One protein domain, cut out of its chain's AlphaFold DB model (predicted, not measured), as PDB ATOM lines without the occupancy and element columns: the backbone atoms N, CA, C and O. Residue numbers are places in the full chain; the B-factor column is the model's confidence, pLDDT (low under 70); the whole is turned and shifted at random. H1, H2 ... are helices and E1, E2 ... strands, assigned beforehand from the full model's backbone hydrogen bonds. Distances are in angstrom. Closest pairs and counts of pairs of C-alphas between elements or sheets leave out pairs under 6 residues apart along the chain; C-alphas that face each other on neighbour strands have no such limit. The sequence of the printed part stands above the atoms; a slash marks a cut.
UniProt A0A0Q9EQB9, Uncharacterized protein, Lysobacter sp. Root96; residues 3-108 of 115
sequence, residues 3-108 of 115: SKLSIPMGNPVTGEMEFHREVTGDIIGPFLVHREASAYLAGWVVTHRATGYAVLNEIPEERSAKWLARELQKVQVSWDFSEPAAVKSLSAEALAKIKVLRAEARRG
ATOM      1  N   SER A   3      -5.113   2.725  37.265       77.75
ATOM      2  CA  SER A   3      -5.599   3.687  38.248       77.75
ATOM      3  C   SER A   3      -4.414   4.429  38.843       77.75
ATOM      4  O   SER A   3      -3.368   3.831  39.108       77.75
ATOM      5  N   LYS A   4      -4.586   5.732  39.050       79.69
ATOM      6  CA  LYS A   4      -3.656   6.541  39.832       79.69
ATOM      7  C   LYS A   4      -4.013   6.348  41.302       79.69
ATOM      8  O   LYS A   4      -5.165   6.563  41.677       79.69
ATOM      9  N   LEU A   5      -3.063   5.901  42.112       75.69
ATOM     10  CA  LEU A   5      -3.260   5.684  43.538       75.69
ATOM     11  C   LEU A   5      -2.208   6.458  44.325       75.69
ATOM     12  O   LEU A   5      -1.028   6.443  43.980       75.69
ATOM     13  N   SER A   6      -2.654   7.113  45.388       77.81
ATOM     14  CA  SER A   6      -1.780   7.641  46.425       77.81
ATOM     15  C   SER A   6      -1.498   6.499  47.397       77.81
ATOM     16  O   SER A   6      -2.408   6.055  48.097       77.81
ATOM     17  N   ILE A   7      -0.285   5.946  47.359       71.19
ATOM     18  CA  ILE A   7       0.124   4.855  48.248       71.19
ATOM     19  C   ILE A   7       0.913   5.461  49.410       71.19
ATOM     20  O   ILE A   7       1.848   6.228  49.144       71.19
ATOM     21  N   PRO A   8       0.597   5.123  50.671       71.94
ATOM     22  CA  PRO A   8       1.472   5.479  51.779       71.94
ATOM     23  C   PRO A   8       2.824   4.789  51.583       71.94
ATOM     24  O   PRO A   8       2.879   3.602  51.291       71.94
ATOM     25  N   MET A   9       3.925   5.516  51.709       67.00
ATOM     26  CA  MET A   9       5.262   4.936  51.726       67.00
ATOM     27  C   MET A   9       5.751   4.967  53.169       67.00
ATOM     28  O   MET A   9       5.934   6.035  53.756       67.00
ATOM     29  N   GLY A  10       5.917   3.783  53.753       59.00
ATOM     30  CA  GLY A  10       6.542   3.647  55.061       59.00
ATOM     31  C   GLY A  10       8.057   3.762  54.949       59.00
ATOM     32  O   GLY A  10       8.652   3.212  54.017       59.00
ATOM     33  N   ASN A  11       8.687   4.423  55.914       56.47
ATOM     34  CA  ASN A  11      10.118   4.303  56.128       56.47
ATOM     35  C   ASN A  11      10.409   2.843  56.533       56.47
ATOM     36  O   ASN A  11       9.914   2.378  57.562       56.47
ATOM     37  N   PRO A  12      11.183   2.077  55.742       49.94
ATOM     38  CA  PRO A  12      11.409   0.659  56.011       49.94
ATOM     39  C   PRO A  12      12.234   0.407  57.284       49.94
ATOM     40  O   PRO A  12      12.284  -0.731  57.748       49.94
ATOM     41  N   VAL A  13      12.880   1.443  57.832       50.00
ATOM     42  CA  VAL A  13      13.693   1.389  59.054       50.00
ATOM     43  C   VAL A  13      12.848   1.681  60.293       50.00
ATOM     44  O   VAL A  13      12.980   0.970  61.285       50.00
ATOM     45  N   THR A  14      11.971   2.690  60.245       55.50
ATOM     46  CA  THR A  14      11.182   3.118  61.419       55.50
ATOM     47  C   THR A  14       9.756   2.567  61.434       55.50
ATOM     48  O   THR A  14       9.135   2.512  62.489       55.50
ATOM     49  N   GLY A  15       9.228   2.124  60.290       55.56
ATOM     50  CA  GLY A  15       7.831   1.704  60.151       55.56
ATOM     51  C   GLY A  15       6.829   2.863  60.125       55.56
ATOM     52  O   GLY A  15       5.635   2.617  59.966       55.56
ATOM     53  N   GLU A  16       7.296   4.108  60.240       56.69
ATOM     54  CA  GLU A  16       6.460   5.306  60.190       56.69
ATOM     55  C   GLU A  16       6.096   5.659  58.743       56.69
ATOM     56  O   GLU A  16       6.899   5.504  57.821       56.69
ATOM     57  N   MET A  17       4.868   6.134  58.529       61.94
ATOM     58  CA  MET A  17       4.432   6.641  57.228       61.94
ATOM     59  C   MET A  17       4.992   8.052  57.031       61.94
ATOM     60  O   MET A  17       4.528   8.987  57.676       61.94
ATOM     61  N   GLU A  18       5.979   8.215  56.150       61.31
ATOM     62  CA  GLU A  18       6.648   9.512  55.956       61.31
ATOM     63  C   GLU A  18       6.000  10.357  54.854       61.31
ATOM     64  O   GLU A  18       5.994  11.583  54.941       61.31
ATOM     65  N   PHE A  19       5.450   9.738  53.804       68.12
ATOM     66  CA  PHE A  19       4.816  10.469  52.704       68.12
ATOM     67  C   PHE A  19       3.939   9.572  51.829       68.12
ATOM     68  O   PHE A  19       4.025   8.345  51.843       68.12
ATOM     69  N   HIS A  20       3.094  10.208  51.025       69.62
ATOM     70  CA  HIS A  20       2.270   9.549  50.023       69.62
ATOM     71  C   HIS A  20       2.912   9.681  48.644       69.62
ATOM     72  O   HIS A  20       3.232  10.786  48.205       69.62
ATOM     73  N   ARG A  21       3.072   8.562  47.933       73.94
ATOM     74  CA  ARG A  21       3.566   8.552  46.554       73.94
ATOM     75  C   ARG A  21       2.419   8.303  45.593       73.94
ATOM     76  O   ARG A  21       1.678   7.331  45.733       73.94
ATOM     77  N   GLU A  22       2.310   9.148  44.576       80.62
ATOM     78  CA  GLU A  22       1.418   8.879  43.456       80.62
ATOM     79  C   GLU A  22       2.037   7.833  42.531       80.62
ATOM     80  O   GLU A  22       3.131   8.008  41.992       80.62
ATOM     81  N   VAL A  23       1.313   6.740  42.333       82.88
ATOM     82  CA  VAL A  23       1.739   5.621  41.503       82.88
ATOM     83  C   VAL A  23       0.604   5.251  40.559       82.88
ATOM     84  O   VAL A  23      -0.560   5.199  40.952       82.88
ATOM     85  N   THR A  24       0.933   4.989  39.296       86.75
ATOM     86  CA  THR A  24      -0.033   4.479  38.316       86.75
ATOM     87  C   THR A  24       0.162   2.979  38.152       86.75
ATOM     88  O   THR A  24       1.260   2.527  37.829       86.75
ATOM     89  N   GLY A  25      -0.901   2.201  38.347       90.06
ATOM     90  CA  GLY A  25      -0.833   0.743  38.278       90.06
ATOM     91  C   GLY A  25      -2.186   0.080  38.054       90.06
ATOM     92  O   GLY A  25      -3.216   0.745  37.960       90.06
ATOM     93  N   ASP A  26      -2.187  -1.243  37.954       92.69
ATOM     94  CA  ASP A  26      -3.402  -2.051  37.919       92.69
ATOM     95  C   ASP A  26      -3.765  -2.513  39.332       92.69
ATOM     96  O   ASP A  26      -2.944  -3.081  40.053       92.69
ATOM     97  N   ILE A  27      -5.014  -2.277  39.727       93.38
ATOM     98  CA  ILE A  27      -5.542  -2.719  41.018       93.38
ATOM     99  C   ILE A  27      -6.052  -4.152  40.884       93.38
ATOM    100  O   ILE A  27      -6.872  -4.452  40.016       93.38
ATOM    101  N   ILE A  28      -5.584  -5.027  41.771       93.56
ATOM    102  CA  ILE A  28      -6.005  -6.424  41.876       93.56
ATOM    103  C   ILE A  28      -6.339  -6.681  43.351       93.56
ATOM    104  O   ILE A  28      -5.493  -7.068  44.158       93.56
ATOM    105  N   GLY A  29      -7.598  -6.413  43.716       90.69
ATOM    106  CA  GLY A  29      -8.112  -6.463  45.095       90.69
ATOM    107  C   GLY A  29      -7.301  -5.591  46.061       90.69
ATOM    108  O   GLY A  29      -7.223  -4.376  45.826       90.69
ATOM    109  N   PRO A  30      -6.694  -6.160  47.125       93.00
ATOM    110  CA  PRO A  30      -5.919  -5.385  48.095       93.00
ATOM    111  C   PRO A  30      -4.542  -4.966  47.554       93.00
ATOM    112  O   PRO A  30      -3.814  -4.227  48.216       93.00
ATOM    113  N   PHE A  31      -4.174  -5.395  46.343       94.31
ATOM    114  CA  PHE A  31      -2.864  -5.134  45.761       94.31
ATOM    115  C   PHE A  31      -2.912  -4.122  44.621       94.31
ATOM    116  O   PHE A  31      -3.883  -4.030  43.866       94.31
ATOM    117  N   LEU A  32      -1.815  -3.389  44.482       93.56
ATOM    118  CA  LEU A  32      -1.491  -2.581  43.321       93.56
ATOM    119  C   LEU A  32      -0.288  -3.198  42.610       93.56
ATOM    120  O   LEU A  32       0.753  -3.424  43.225       93.56
ATOM    121  N   VAL A  33      -0.434  -3.418  41.307       94.44
ATOM    122  CA  VAL A  33       0.645  -3.817  40.405       94.44
ATOM    123  C   VAL A  33       1.113  -2.593  39.641       94.44
ATOM    124  O   VAL A  33       0.349  -2.015  38.871       94.44
ATOM    125  N   HIS A  34       2.362  -2.190  39.829       92.56
ATOM    126  CA  HIS A  34       2.903  -0.991  39.192       92.56
ATOM    127  C   HIS A  34       4.353  -1.182  38.774       92.56
ATOM    128  O   HIS A  34       4.999  -2.156  39.159       92.56
ATOM    129  N   ARG A  35       4.841  -0.277  37.928       88.62
ATOM    130  CA  ARG A  35       6.245  -0.247  37.535       88.62
ATOM    131  C   ARG A  35       6.969   0.740  38.434       88.62
ATOM    132  O   ARG A  35       6.559   1.896  38.529       88.62
ATOM    133  N   GLU A  36       8.045   0.282  39.059       80.12
ATOM    134  CA  GLU A  36       8.884   1.153  39.868       80.12
ATOM    135  C   GLU A  36       9.605   2.152  38.952       80.12
ATOM    136  O   GLU A  36      10.163   1.779  37.919       80.12
ATOM    137  N   ALA A  37       9.533   3.438  39.299       67.31
ATOM    138  CA  ALA A  37      10.132   4.520  38.516       67.31
ATOM    139  C   ALA A  37      11.561   4.873  38.971       67.31
ATOM    140  O   ALA A  37      12.193   5.747  38.382       67.31
ATOM    141  N   SER A  38      12.071   4.219  40.020       66.81
ATOM    142  CA  SER A  38      13.443   4.411  40.488       66.81
ATOM    143  C   SER A  38      14.454   3.804  39.513       66.81
ATOM    144  O   SER A  38      14.321   2.651  39.108       66.81
ATOM    145  N   ALA A  39      15.520   4.550  39.207       56.62
ATOM    146  CA  ALA A  39      16.639   4.080  38.388       56.62
ATOM    147  C   ALA A  39      17.366   2.854  38.984       56.62
ATOM    148  O   ALA A  39      18.064   2.149  38.261       56.62
ATOM    149  N   TYR A  40      17.189   2.592  40.283       60.78
ATOM    150  CA  TYR A  40      17.865   1.515  41.015       60.78
ATOM    151  C   TYR A  40      17.036   0.234  41.147       60.78
ATOM    152  O   TYR A  40      17.582  -0.804  41.500       60.78
ATOM    153  N   LEU A  41      15.730   0.298  40.879       66.19
ATOM    154  CA  LEU A  41      14.811  -0.833  41.005       66.19
ATOM    155  C   LEU A  41      14.076  -0.999  39.677       66.19
ATOM    156  O   LEU A  41      12.952  -0.533  39.493       66.19
ATOM    157  N   ALA A  42      14.736  -1.647  38.722       74.19
ATOM    158  CA  ALA A  42      14.130  -1.953  37.436       74.19
ATOM    159  C   ALA A  42      13.183  -3.153  37.583       74.19
ATOM    160  O   ALA A  42      13.618  -4.278  37.817       74.19
ATOM    161  N   GLY A  43      11.878  -2.928  37.426       87.75
ATOM    162  CA  GLY A  43      10.908  -4.018  37.354       87.75
ATOM    163  C   GLY A  43       9.495  -3.631  37.763       87.75
ATOM    164  O   GLY A  43       9.164  -2.465  37.988       87.75
ATOM    165  N   TRP A  44       8.654  -4.654  37.837       92.38
ATOM    166  CA  TRP A  44       7.299  -4.577  38.353       92.38
ATOM    167  C   TRP A  44       7.276  -4.846  39.852       92.38
ATOM    168  O   TRP A  44       8.089  -5.598  40.390       92.38
ATOM    169  N   VAL A  45       6.319  -4.226  40.524       92.88
ATOM    170  CA  VAL A  45       6.150  -4.283  41.969       92.88
ATOM    171  C   VAL A  45       4.711  -4.655  42.285       92.88
ATOM    172  O   VAL A  45       3.776  -4.180  41.635       92.88
ATOM    173  N   VAL A  46       4.537  -5.503  43.299       93.75
ATOM    174  CA  VAL A  46       3.242  -5.767  43.933       93.75
ATOM    175  C   VAL A  46       3.256  -5.135  45.318       93.75
ATOM    176  O   VAL A  46       3.999  -5.569  46.200       93.75
ATOM    177  N   THR A  47       2.415  -4.127  45.512       92.56
ATOM    178  CA  THR A  47       2.301  -3.375  46.765       92.56
ATOM    179  C   THR A  47       0.928  -3.588  47.389       92.56
ATOM    180  O   THR A  47      -0.086  -3.572  46.693       92.56
ATOM    181  N   HIS A  48       0.879  -3.766  48.704       91.69
ATOM    182  CA  HIS A  48      -0.364  -3.734  49.461       91.69
ATOM    183  C   HIS A  48      -0.902  -2.300  49.526       91.69
ATOM    184  O   HIS A  48      -0.206  -1.392  49.972       91.69
ATOM    185  N   ARG A  49      -2.138  -2.081  49.067       89.44
ATOM    186  CA  ARG A  49      -2.684  -0.734  48.836       89.44
ATOM    187  C   ARG A  49      -2.878   0.069  50.111       89.44
ATOM    188  O   ARG A  49      -2.611   1.263  50.095       89.44
ATOM    189  N   ALA A  50      -3.358  -0.572  51.176       86.75
ATOM    190  CA  ALA A  50      -3.701   0.135  52.406       86.75
ATOM    191  C   ALA A  50      -2.457   0.586  53.179       86.75
ATOM    192  O   ALA A  50      -2.468   1.650  53.780       86.75
ATOM    193  N   THR A  51      -1.382  -0.206  53.137       85.50
ATOM    194  CA  THR A  51      -0.204   0.018  53.992       85.50
ATOM    195  C   THR A  51       1.055   0.404  53.238       85.50
ATOM    196  O   THR A  51       2.072   0.691  53.860       85.50
ATOM    197  N   GLY A  52       1.040   0.329  51.906       84.38
ATOM    198  CA  GLY A  52       2.240   0.534  51.099       84.38
ATOM    199  C   GLY A  52       3.269  -0.578  51.188       84.38
ATOM    200  O   GLY A  52       4.348  -0.466  50.607       84.38
ATOM    201  N   TYR A  53       2.958  -1.668  51.890       85.50
ATOM    202  CA  TYR A  53       3.878  -2.781  52.039       85.50
ATOM    203  C   TYR A  53       4.218  -3.391  50.674       85.50
ATOM    204  O   TYR A  53       3.361  -3.947  49.983       85.50
ATOM    205  N   ALA A  54       5.488  -3.304  50.296       89.06
ATOM    206  CA  ALA A  54       6.034  -3.953  49.117       89.06
ATOM    207  C   ALA A  54       6.063  -5.477  49.320       89.06
ATOM    208  O   ALA A  54       6.946  -6.022  49.984       89.06
ATOM    209  N   VAL A  55       5.086  -6.181  48.742       91.25
ATOM    210  CA  VAL A  55       4.996  -7.642  48.834       91.25
ATOM    211  C   VAL A  55       6.119  -8.291  48.033       91.25
ATOM    212  O   VAL A  55       6.704  -9.273  48.490       91.25
ATOM    213  N   LEU A  56       6.410  -7.761  46.845       92.69
ATOM    214  CA  LEU A  56       7.546  -8.166  46.029       92.69
ATOM    215  C   LEU A  56       7.932  -7.055  45.052       92.69
ATOM    216  O   LEU A  56       7.062  -6.489  44.391       92.69
ATOM    217  N   ASN A  57       9.237  -6.822  44.930       91.50
ATOM    218  CA  ASN A  57       9.842  -5.866  44.005       91.50
ATOM    219  C   ASN A  57      10.637  -6.596  42.918       91.50
ATOM    220  O   ASN A  57      10.884  -7.801  43.038       91.50
ATOM    221  N   GLU A  58      11.077  -5.840  41.906       90.00
ATOM    222  CA  GLU A  58      11.994  -6.309  40.854       90.00
ATOM    223  C   GLU A  58      11.446  -7.524  40.090       90.00
ATOM    224  O   GLU A  58      12.174  -8.433  39.695       90.00
ATOM    225  N   ILE A  59      10.126  -7.567  39.899       91.81
ATOM    226  CA  ILE A  59       9.481  -8.622  39.123       91.81
ATOM    227  C   ILE A  59       9.761  -8.345  37.639       91.81
ATOM    228  O   ILE A  59       9.417  -7.259  37.162       91.81
ATOM    229  N   PRO A  60      10.340  -9.288  36.874       89.75
ATOM    230  CA  PRO A  60      10.788  -9.002  35.507       89.75
ATOM    231  C   PRO A  60       9.660  -8.600  34.545       89.75
ATOM    232  O   PRO A  60       9.852  -7.786  33.645       89.75
ATOM    233  N   GLU A  61       8.459  -9.148  34.742       91.31
ATOM    234  CA  GLU A  61       7.348  -9.048  33.794       91.31
ATOM    235  C   GLU A  61       6.051  -8.571  34.461       91.31
ATOM    236  O   GLU A  61       5.670  -9.053  35.530       91.31
ATOM    237  N   GLU A  62       5.292  -7.723  33.758       92.00
ATOM    238  CA  GLU A  62       3.969  -7.246  34.202       92.00
ATOM    239  C   GLU A  62       3.022  -8.412  34.482       92.00
ATOM    240  O   GLU A  62       2.292  -8.434  35.471       92.00
ATOM    241  N   ARG A  63       3.049  -9.413  33.597       91.50
ATOM    242  CA  ARG A  63       2.203 -10.601  33.694       91.50
ATOM    243  C   ARG A  63       2.503 -11.397  34.960       91.50
ATOM    244  O   ARG A  63       1.566 -11.831  35.622       91.50
ATOM    245  N   SER A  64       3.778 -11.537  35.308       93.31
ATOM    246  CA  SER A  64       4.222 -12.232  36.518       93.31
ATOM    247  C   SER A  64       3.774 -11.495  37.784       93.31
ATOM    248  O   SER A  64       3.298 -12.121  38.728       93.31
ATOM    249  N   ALA A  65       3.803 -10.159  37.775       93.88
ATOM    250  CA  ALA A  65       3.289  -9.351  38.881       93.88
ATOM    251  C   ALA A  65       1.756  -9.438  39.014       93.88
ATOM    252  O   ALA A  65       1.229  -9.581  40.118       93.88
ATOM    253  N   LYS A  66       1.028  -9.426  37.889       94.88
ATOM    254  CA  LYS A  66      -0.433  -9.620  37.863       94.88
ATOM    255  C   LYS A  66      -0.846 -11.011  38.331       94.88
ATOM    256  O   LYS A  66      -1.816 -11.129  39.076       94.88
ATOM    257  N   TRP A  67      -0.125 -12.048  37.907       94.75
ATOM    258  CA  TRP A  67      -0.322 -13.414  38.391       94.75
ATOM    259  C   TRP A  67      -0.110 -13.485  39.906       94.75
ATOM    260  O   TRP A  67      -1.002 -13.942  40.614       94.75
ATOM    261  N   LEU A  68       0.994 -12.925  40.412       95.56
ATOM    262  CA  LEU A  68       1.297 -12.927  41.843       95.56
ATOM    263  C   LEU A  68       0.175 -12.270  42.653       95.56
ATOM    264  O   LEU A  68      -0.296 -12.847  43.626       95.56
ATOM    265  N   ALA A  69      -0.283 -11.088  42.235       95.62
ATOM    266  CA  ALA A  69      -1.366 -10.388  42.921       95.62
ATOM    267  C   ALA A  69      -2.669 -11.210  42.964       95.62
ATOM    268  O   ALA A  69      -3.367 -11.186  43.974       95.62
ATOM    269  N   ARG A  70      -2.982 -11.972  41.906       95.50
ATOM    270  CA  ARG A  70      -4.153 -12.869  41.868       95.50
ATOM    271  C   ARG A  70      -3.982 -14.092  42.766       95.50
ATOM    272  O   ARG A  70      -4.931 -14.471  43.440       95.50
ATOM    273  N   GLU A  71      -2.803 -14.707  42.799       95.50
ATOM    274  CA  GLU A  71      -2.563 -15.873  43.660       95.50
ATOM    275  C   GLU A  71      -2.502 -15.497  45.143       95.50
ATOM    276  O   GLU A  71      -3.019 -16.226  45.987       95.50
ATOM    277  N   LEU A  72      -1.960 -14.324  45.479       95.12
ATOM    278  CA  LEU A  72      -1.946 -13.819  46.854       95.12
ATOM    279  C   LEU A  72      -3.355 -13.650  47.436       95.12
ATOM    280  O   LEU A  72      -3.559 -13.928  48.614       95.12
ATOM    281  N   GLN A  73      -4.338 -13.255  46.619       93.56
ATOM    282  CA  GLN A  73      -5.742 -13.170  47.048       93.56
ATOM    283  C   GLN A  73      -6.336 -14.522  47.445       93.56
ATOM    284  O   GLN A  73      -7.280 -14.569  48.225       93.56
ATOM    285  N   LYS A  74      -5.806 -15.619  46.895       93.81
ATOM    286  CA  LYS A  74      -6.283 -16.977  47.174       93.81
ATOM    287  C   LYS A  74      -5.662 -17.562  48.442       93.81
ATOM    288  O   LYS A  74      -6.118 -18.599  48.922       93.81
ATOM    289  N   VAL A  75      -4.616 -16.934  48.983       93.50
ATOM    290  CA  VAL A  75      -4.048 -17.325  50.276       93.50
ATOM    291  C   VAL A  75      -5.076 -16.996  51.358       93.50
ATOM    292  O   VAL A  75      -5.523 -15.859  51.453       93.50
ATOM    293  N   GLN A  76      -5.445 -17.990  52.172       90.06
ATOM    294  CA  GLN A  76      -6.452 -17.869  53.233       90.06
ATOM    295  C   GLN A  76      -5.935 -17.042  54.425       90.06
ATOM    296  O   GLN A  76      -5.651 -17.571  55.497       90.06
ATOM    297  N   VAL A  77      -5.771 -15.737  54.217       90.19
ATOM    298  CA  VAL A  77      -5.409 -14.738  55.229       90.19
ATOM    299  C   VAL A  77      -6.236 -13.474  55.017       90.19
ATOM    300  O   VAL A  77      -6.638 -13.176  53.893       90.19
ATOM    301  N   SER A  78      -6.474 -12.712  56.085       89.38
ATOM    302  CA  SER A  78      -7.030 -11.367  55.936       89.38
ATOM    303  C   SER A  78      -5.937 -10.416  55.456       89.38
ATOM    304  O   SER A  78      -4.867 -10.322  56.061       89.38
ATOM    305  N   TRP A  79      -6.220  -9.718  54.359       89.31
ATOM    306  CA  TRP A  79      -5.371  -8.652  53.831       89.31
ATOM    307  C   TRP A  79      -5.790  -7.265  54.342       89.31
ATOM    308  O   TRP A  79      -5.174  -6.280  53.968       89.31
ATOM    309  N   ASP A  80      -6.780  -7.161  55.233       88.12
ATOM    310  CA  ASP A  80      -7.335  -5.878  55.698       88.12
ATOM    311  C   ASP A  80      -6.531  -5.238  56.844       88.12
ATOM    312  O   ASP A  80      -7.067  -4.523  57.689       88.12
ATOM    313  N   PHE A  81      -5.227  -5.501  56.910       85.69
ATOM    314  CA  PHE A  81      -4.372  -4.934  57.947       85.69
ATOM    315  C   PHE A  81      -3.944  -3.498  57.611       85.69
ATOM    316  O   PHE A  81      -3.677  -3.161  56.458       85.69
ATOM    317  N   SER A  82      -3.830  -2.658  58.642       84.50
ATOM    318  CA  SER A  82      -3.427  -1.245  58.545       84.50
ATOM    319  C   SER A  82      -1.929  -1.011  58.747       84.50
ATOM    320  O   SER A  82      -1.442   0.084  58.484       84.50
ATOM    321  N   GLU A  83      -1.180  -2.033  59.167       81.69
ATOM    322  CA  GLU A  83       0.250  -1.922  59.454       81.69
ATOM    323  C   GLU A  83       1.072  -2.965  58.684       81.69
ATOM    324  O   GLU A  83       0.727  -4.150  58.700       81.69
ATOM    325  N   PRO A  84       2.204  -2.592  58.055       80.50
ATOM    326  CA  PRO A  84       3.081  -3.545  57.366       80.50
ATOM    327  C   PRO A  84       3.564  -4.705  58.252       80.50
ATOM    328  O   PRO A  84       3.802  -5.810  57.758       80.50
ATOM    329  N   ALA A  85       3.703  -4.472  59.561       81.19
ATOM    330  CA  ALA A  85       4.159  -5.473  60.521       81.19
ATOM    331  C   ALA A  85       3.191  -6.661  60.667       81.19
ATOM    332  O   ALA A  85       3.650  -7.763  60.970       81.19
ATOM    333  N   ALA A  86       1.898  -6.486  60.364       84.19
ATOM    334  CA  ALA A  86       0.881  -7.539  60.447       84.19
ATOM    335  C   ALA A  86       1.152  -8.731  59.508       84.19
ATOM    336  O   ALA A  86       0.694  -9.848  59.745       84.19
ATOM    337  N   VAL A  87       1.975  -8.547  58.470       83.75
ATOM    338  CA  VAL A  87       2.423  -9.663  57.621       83.75
ATOM    339  C   VAL A  87       3.237 -10.685  58.427       83.75
ATOM    340  O   VAL A  87       3.223 -11.870  58.105       83.75
ATOM    341  N   LYS A  88       3.921 -10.266  59.501       82.62
ATOM    342  CA  LYS A  88       4.718 -11.159  60.358       82.62
ATOM    343  C   LYS A  88       3.862 -12.035  61.276       82.62
ATOM    344  O   LYS A  88       4.350 -13.068  61.719       82.62
ATOM    345  N   SER A  89       2.615 -11.648  61.548       87.25
ATOM    346  CA  SER A  89       1.675 -12.436  62.358       87.25
ATOM    347  C   SER A  89       0.861 -13.443  61.541       87.25
ATOM    348  O   SER A  89       0.013 -14.137  62.098       87.25
ATOM    349  N   LEU A  90       1.091 -13.533  60.227       89.75
ATOM    350  CA  LEU A  90       0.469 -14.562  59.398       89.75
ATOM    351  C   LEU A  90       0.940 -15.959  59.819       89.75
ATOM    352  O   LEU A  90       2.064 -16.142  60.290       89.75
ATOM    353  N   SER A  91       0.085 -16.962  59.614       93.56
ATOM    354  CA  SER A  91       0.432 -18.349  59.928       93.56
ATOM    355  C   SER A  91       1.674 -18.801  59.152       93.56
ATOM    356  O   SER A  91       1.917 -18.374  58.019       93.56
ATOM    357  N   ALA A  92       2.451 -19.715  59.739       92.44
ATOM    358  CA  ALA A  92       3.636 -20.275  59.087       92.44
ATOM    359  C   ALA A  92       3.304 -20.896  57.716       92.44
ATOM    360  O   ALA A  92       4.074 -20.756  56.767       92.44
ATOM    361  N   GLU A  93       2.128 -21.520  57.591       93.44
ATOM    362  CA  GLU A  93       1.635 -22.070  56.329       93.44
ATOM    363  C   GLU A  93       1.394 -20.977  55.277       93.44
ATOM    364  O   GLU A  93       1.829 -21.108  54.130       93.44
ATOM    365  N   ALA A  94       0.744 -19.872  55.655       93.06
ATOM    366  CA  ALA A  94       0.513 -18.754  54.748       93.06
ATOM    367  C   ALA A  94       1.833 -18.102  54.316       93.06
ATOM    368  O   ALA A  94       2.039 -17.849  53.129       93.06
ATOM    369  N   LEU A  95       2.759 -17.896  55.255       93.06
ATOM    370  CA  LEU A  95       4.092 -17.368  54.967       93.06
ATOM    371  C   LEU A  95       4.874 -18.277  54.012       93.06
ATOM    372  O   LEU A  95       5.517 -17.779  53.083       93.06
ATOM    373  N   ALA A  96       4.789 -19.599  54.188       93.94
ATOM    374  CA  ALA A  96       5.406 -20.565  53.285       93.94
ATOM    375  C   ALA A  96       4.817 -20.476  51.867       93.94
ATOM    376  O   ALA A  96       5.575 -20.381  50.900       93.94
ATOM    377  N   LYS A  97       3.484 -20.412  51.734       94.31
ATOM    378  CA  LYS A  97       2.807 -20.229  50.436       94.31
ATOM    379  C   LYS A  97       3.220 -18.918  49.766       94.31
ATOM    380  O   LYS A  97       3.647 -18.926  48.616       94.31
ATOM    381  N   ILE A  98       3.182 -17.801  50.497       94.31
ATOM    382  CA  ILE A  98       3.602 -16.483  49.997       94.31
ATOM    383  C   ILE A  98       5.059 -16.525  49.514       94.31
ATOM    384  O   ILE A  98       5.377 -15.968  48.464       94.31
ATOM    385  N   LYS A  99       5.953 -17.208  50.239       94.94
ATOM    386  CA  LYS A  99       7.360 -17.361  49.844       94.94
ATOM    387  C   LYS A  99       7.511 -18.105  48.513       94.94
ATOM    388  O   LYS A  99       8.298 -17.664  47.675       94.94
ATOM    389  N   VAL A 100       6.757 -19.187  48.303       94.44
ATOM    390  CA  VAL A 100       6.757 -19.941  47.035       94.44
ATOM    391  C   VAL A 100       6.249 -19.068  45.889       94.44
ATOM    392  O   VAL A 100       6.945 -18.931  44.883       94.44
ATOM    393  N   LEU A 101       5.114 -18.387  46.079       94.94
ATOM    394  CA  LEU A 101       4.550 -17.477  45.077       94.94
ATOM    395  C   LEU A 101       5.535 -16.361  44.698       94.94
ATOM    396  O   LEU A 101       5.713 -16.056  43.521       94.94
ATOM    397  N   ARG A 102       6.236 -15.776  45.679       94.62
ATOM    398  CA  ARG A 102       7.267 -14.755  45.427       94.62
ATOM    399  C   ARG A 102       8.431 -15.296  44.599       94.62
ATOM    400  O   ARG A 102       8.920 -14.608  43.705       94.62
ATOM    401  N   ALA A 103       8.891 -16.510  44.901       92.88
ATOM    402  CA  ALA A 103       9.977 -17.147  44.165       92.88
ATOM    403  C   ALA A 103       9.570 -17.467  42.719       92.88
ATOM    404  O   ALA A 103      10.345 -17.232  41.797       92.88
ATOM    405  N   GLU A 104       8.347 -17.951  42.505       92.12
ATOM    406  CA  GLU A 104       7.790 -18.157  41.166       92.12
ATOM    407  C   GLU A 104       7.680 -16.843  40.395       92.12
ATOM    408  O   GLU A 104       8.157 -16.761  39.266       92.12
ATOM    409  N   ALA A 105       7.138 -15.797  41.023       92.31
ATOM    410  CA  ALA A 105       6.985 -14.488  40.399       92.31
ATOM    411  C   ALA A 105       8.321 -13.912  39.906       92.31
ATOM    412  O   ALA A 105       8.378 -13.329  38.823       92.31
ATOM    413  N   ARG A 106       9.402 -14.117  40.672       90.88
ATOM    414  CA  ARG A 106      10.764 -13.707  40.293       90.88
ATOM    415  C   ARG A 106      11.336 -14.483  39.115       90.88
ATOM    416  O   ARG A 106      12.094 -13.908  38.345       90.88
ATOM    417  N   ARG A 107      11.008 -15.773  38.981       88.31
ATOM    418  CA  ARG A 107      11.506 -16.606  37.872       88.31
ATOM    419  C   ARG A 107      10.926 -16.183  36.520       88.31
ATOM    420  O   ARG A 107      11.583 -16.383  35.506       88.31
ATOM    421  N   GLY A 108       9.745 -15.564  36.519       73.25
ATOM    422  CA  GLY A 108       9.076 -15.116  35.299       73.25
ATOM    423  C   GLY A 108       8.514 -16.266  34.454       73.25
ATOM    424  O   GLY A 108       8.675 -17.439  34.786       73.25
TER     425      GLY A 108
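What this domain is: This is residues 3 to 108 of the 115 residues of an uncharacterized protein of Lysobacter sp. Root96 (UniProt A0A0Q9EQB9). A strongly twisted, curled sheet of five strands has two helices, H1 and H3, side by side over its E3, E4 and E5 part, making two layers, while E1 and the first part of E2 turn away at a bend in E2. The printed part has 106 residues, with five named strands and then three named helices, H1, H2 and H3. The sheet runs E1 E2 E3 E4 E5, a meander, each strand the antiparallel neighbour of the one before. The class is mixed, helices and strands; the whole is compact, with a radius of gyration of the C-alphas of 13.0 A and spans of 33 by 30 by 24 A.

How they stand to each other: E1, residues 3 to 10, and E2, residues 17 to 28, form a hairpin, with N 5 and O 23 within hydrogen-bond range at 2.8 A. E2 bends by 92 degrees at residue 25 and forms a hairpin with E3, residues 31 to 35, N 26 and O 33 being 2.8 A apart. E3 and E4, residues 44 to 48, form a hairpin, with N 32 and O 47 at 2.8 A. E4 and E5, residues 54 to 59, form another, with N 44 and O 59 at 2.8 A. H1, residues 62 to 74, is over E3 and E4 at a height over the sheet of 8.3 A; its closest C-alphas to E4 are those of Glu 62 and Trp 44, 6.0 A. H2, residues 84 to 89, only grazes the sheet with residues 84 to 87. H3, residues 92 to 107, is over E5, height 9.7 A, and touches H1 at a shallow tilt of 14 degrees, opposite ways, closest C-alphas Ser 64 and Ala 105, 5.3 A. O i to N i+4 pairs are within range throughout H3, in 8 of 9 in H1 and 0 of 2 in H2, where 3 of 3 O i to N i+3 pairs are.

Where its parts are: E1 begins at C-alpha 3, (-5.599, 3.687, 38.248), and H3 ends at C-alpha 107, (11.506, -16.606, 37.872). E2 is 22.7 A long, H1 19.2 A and H3 22.9 A.

The domain as a whole: The C-alphas farthest apart are those of Ala 39 and Gln 76, 35.1 A. The printed part has no cut and no long link. The pLDDT is under 70 at residues 9 to 20 and 37 to 41.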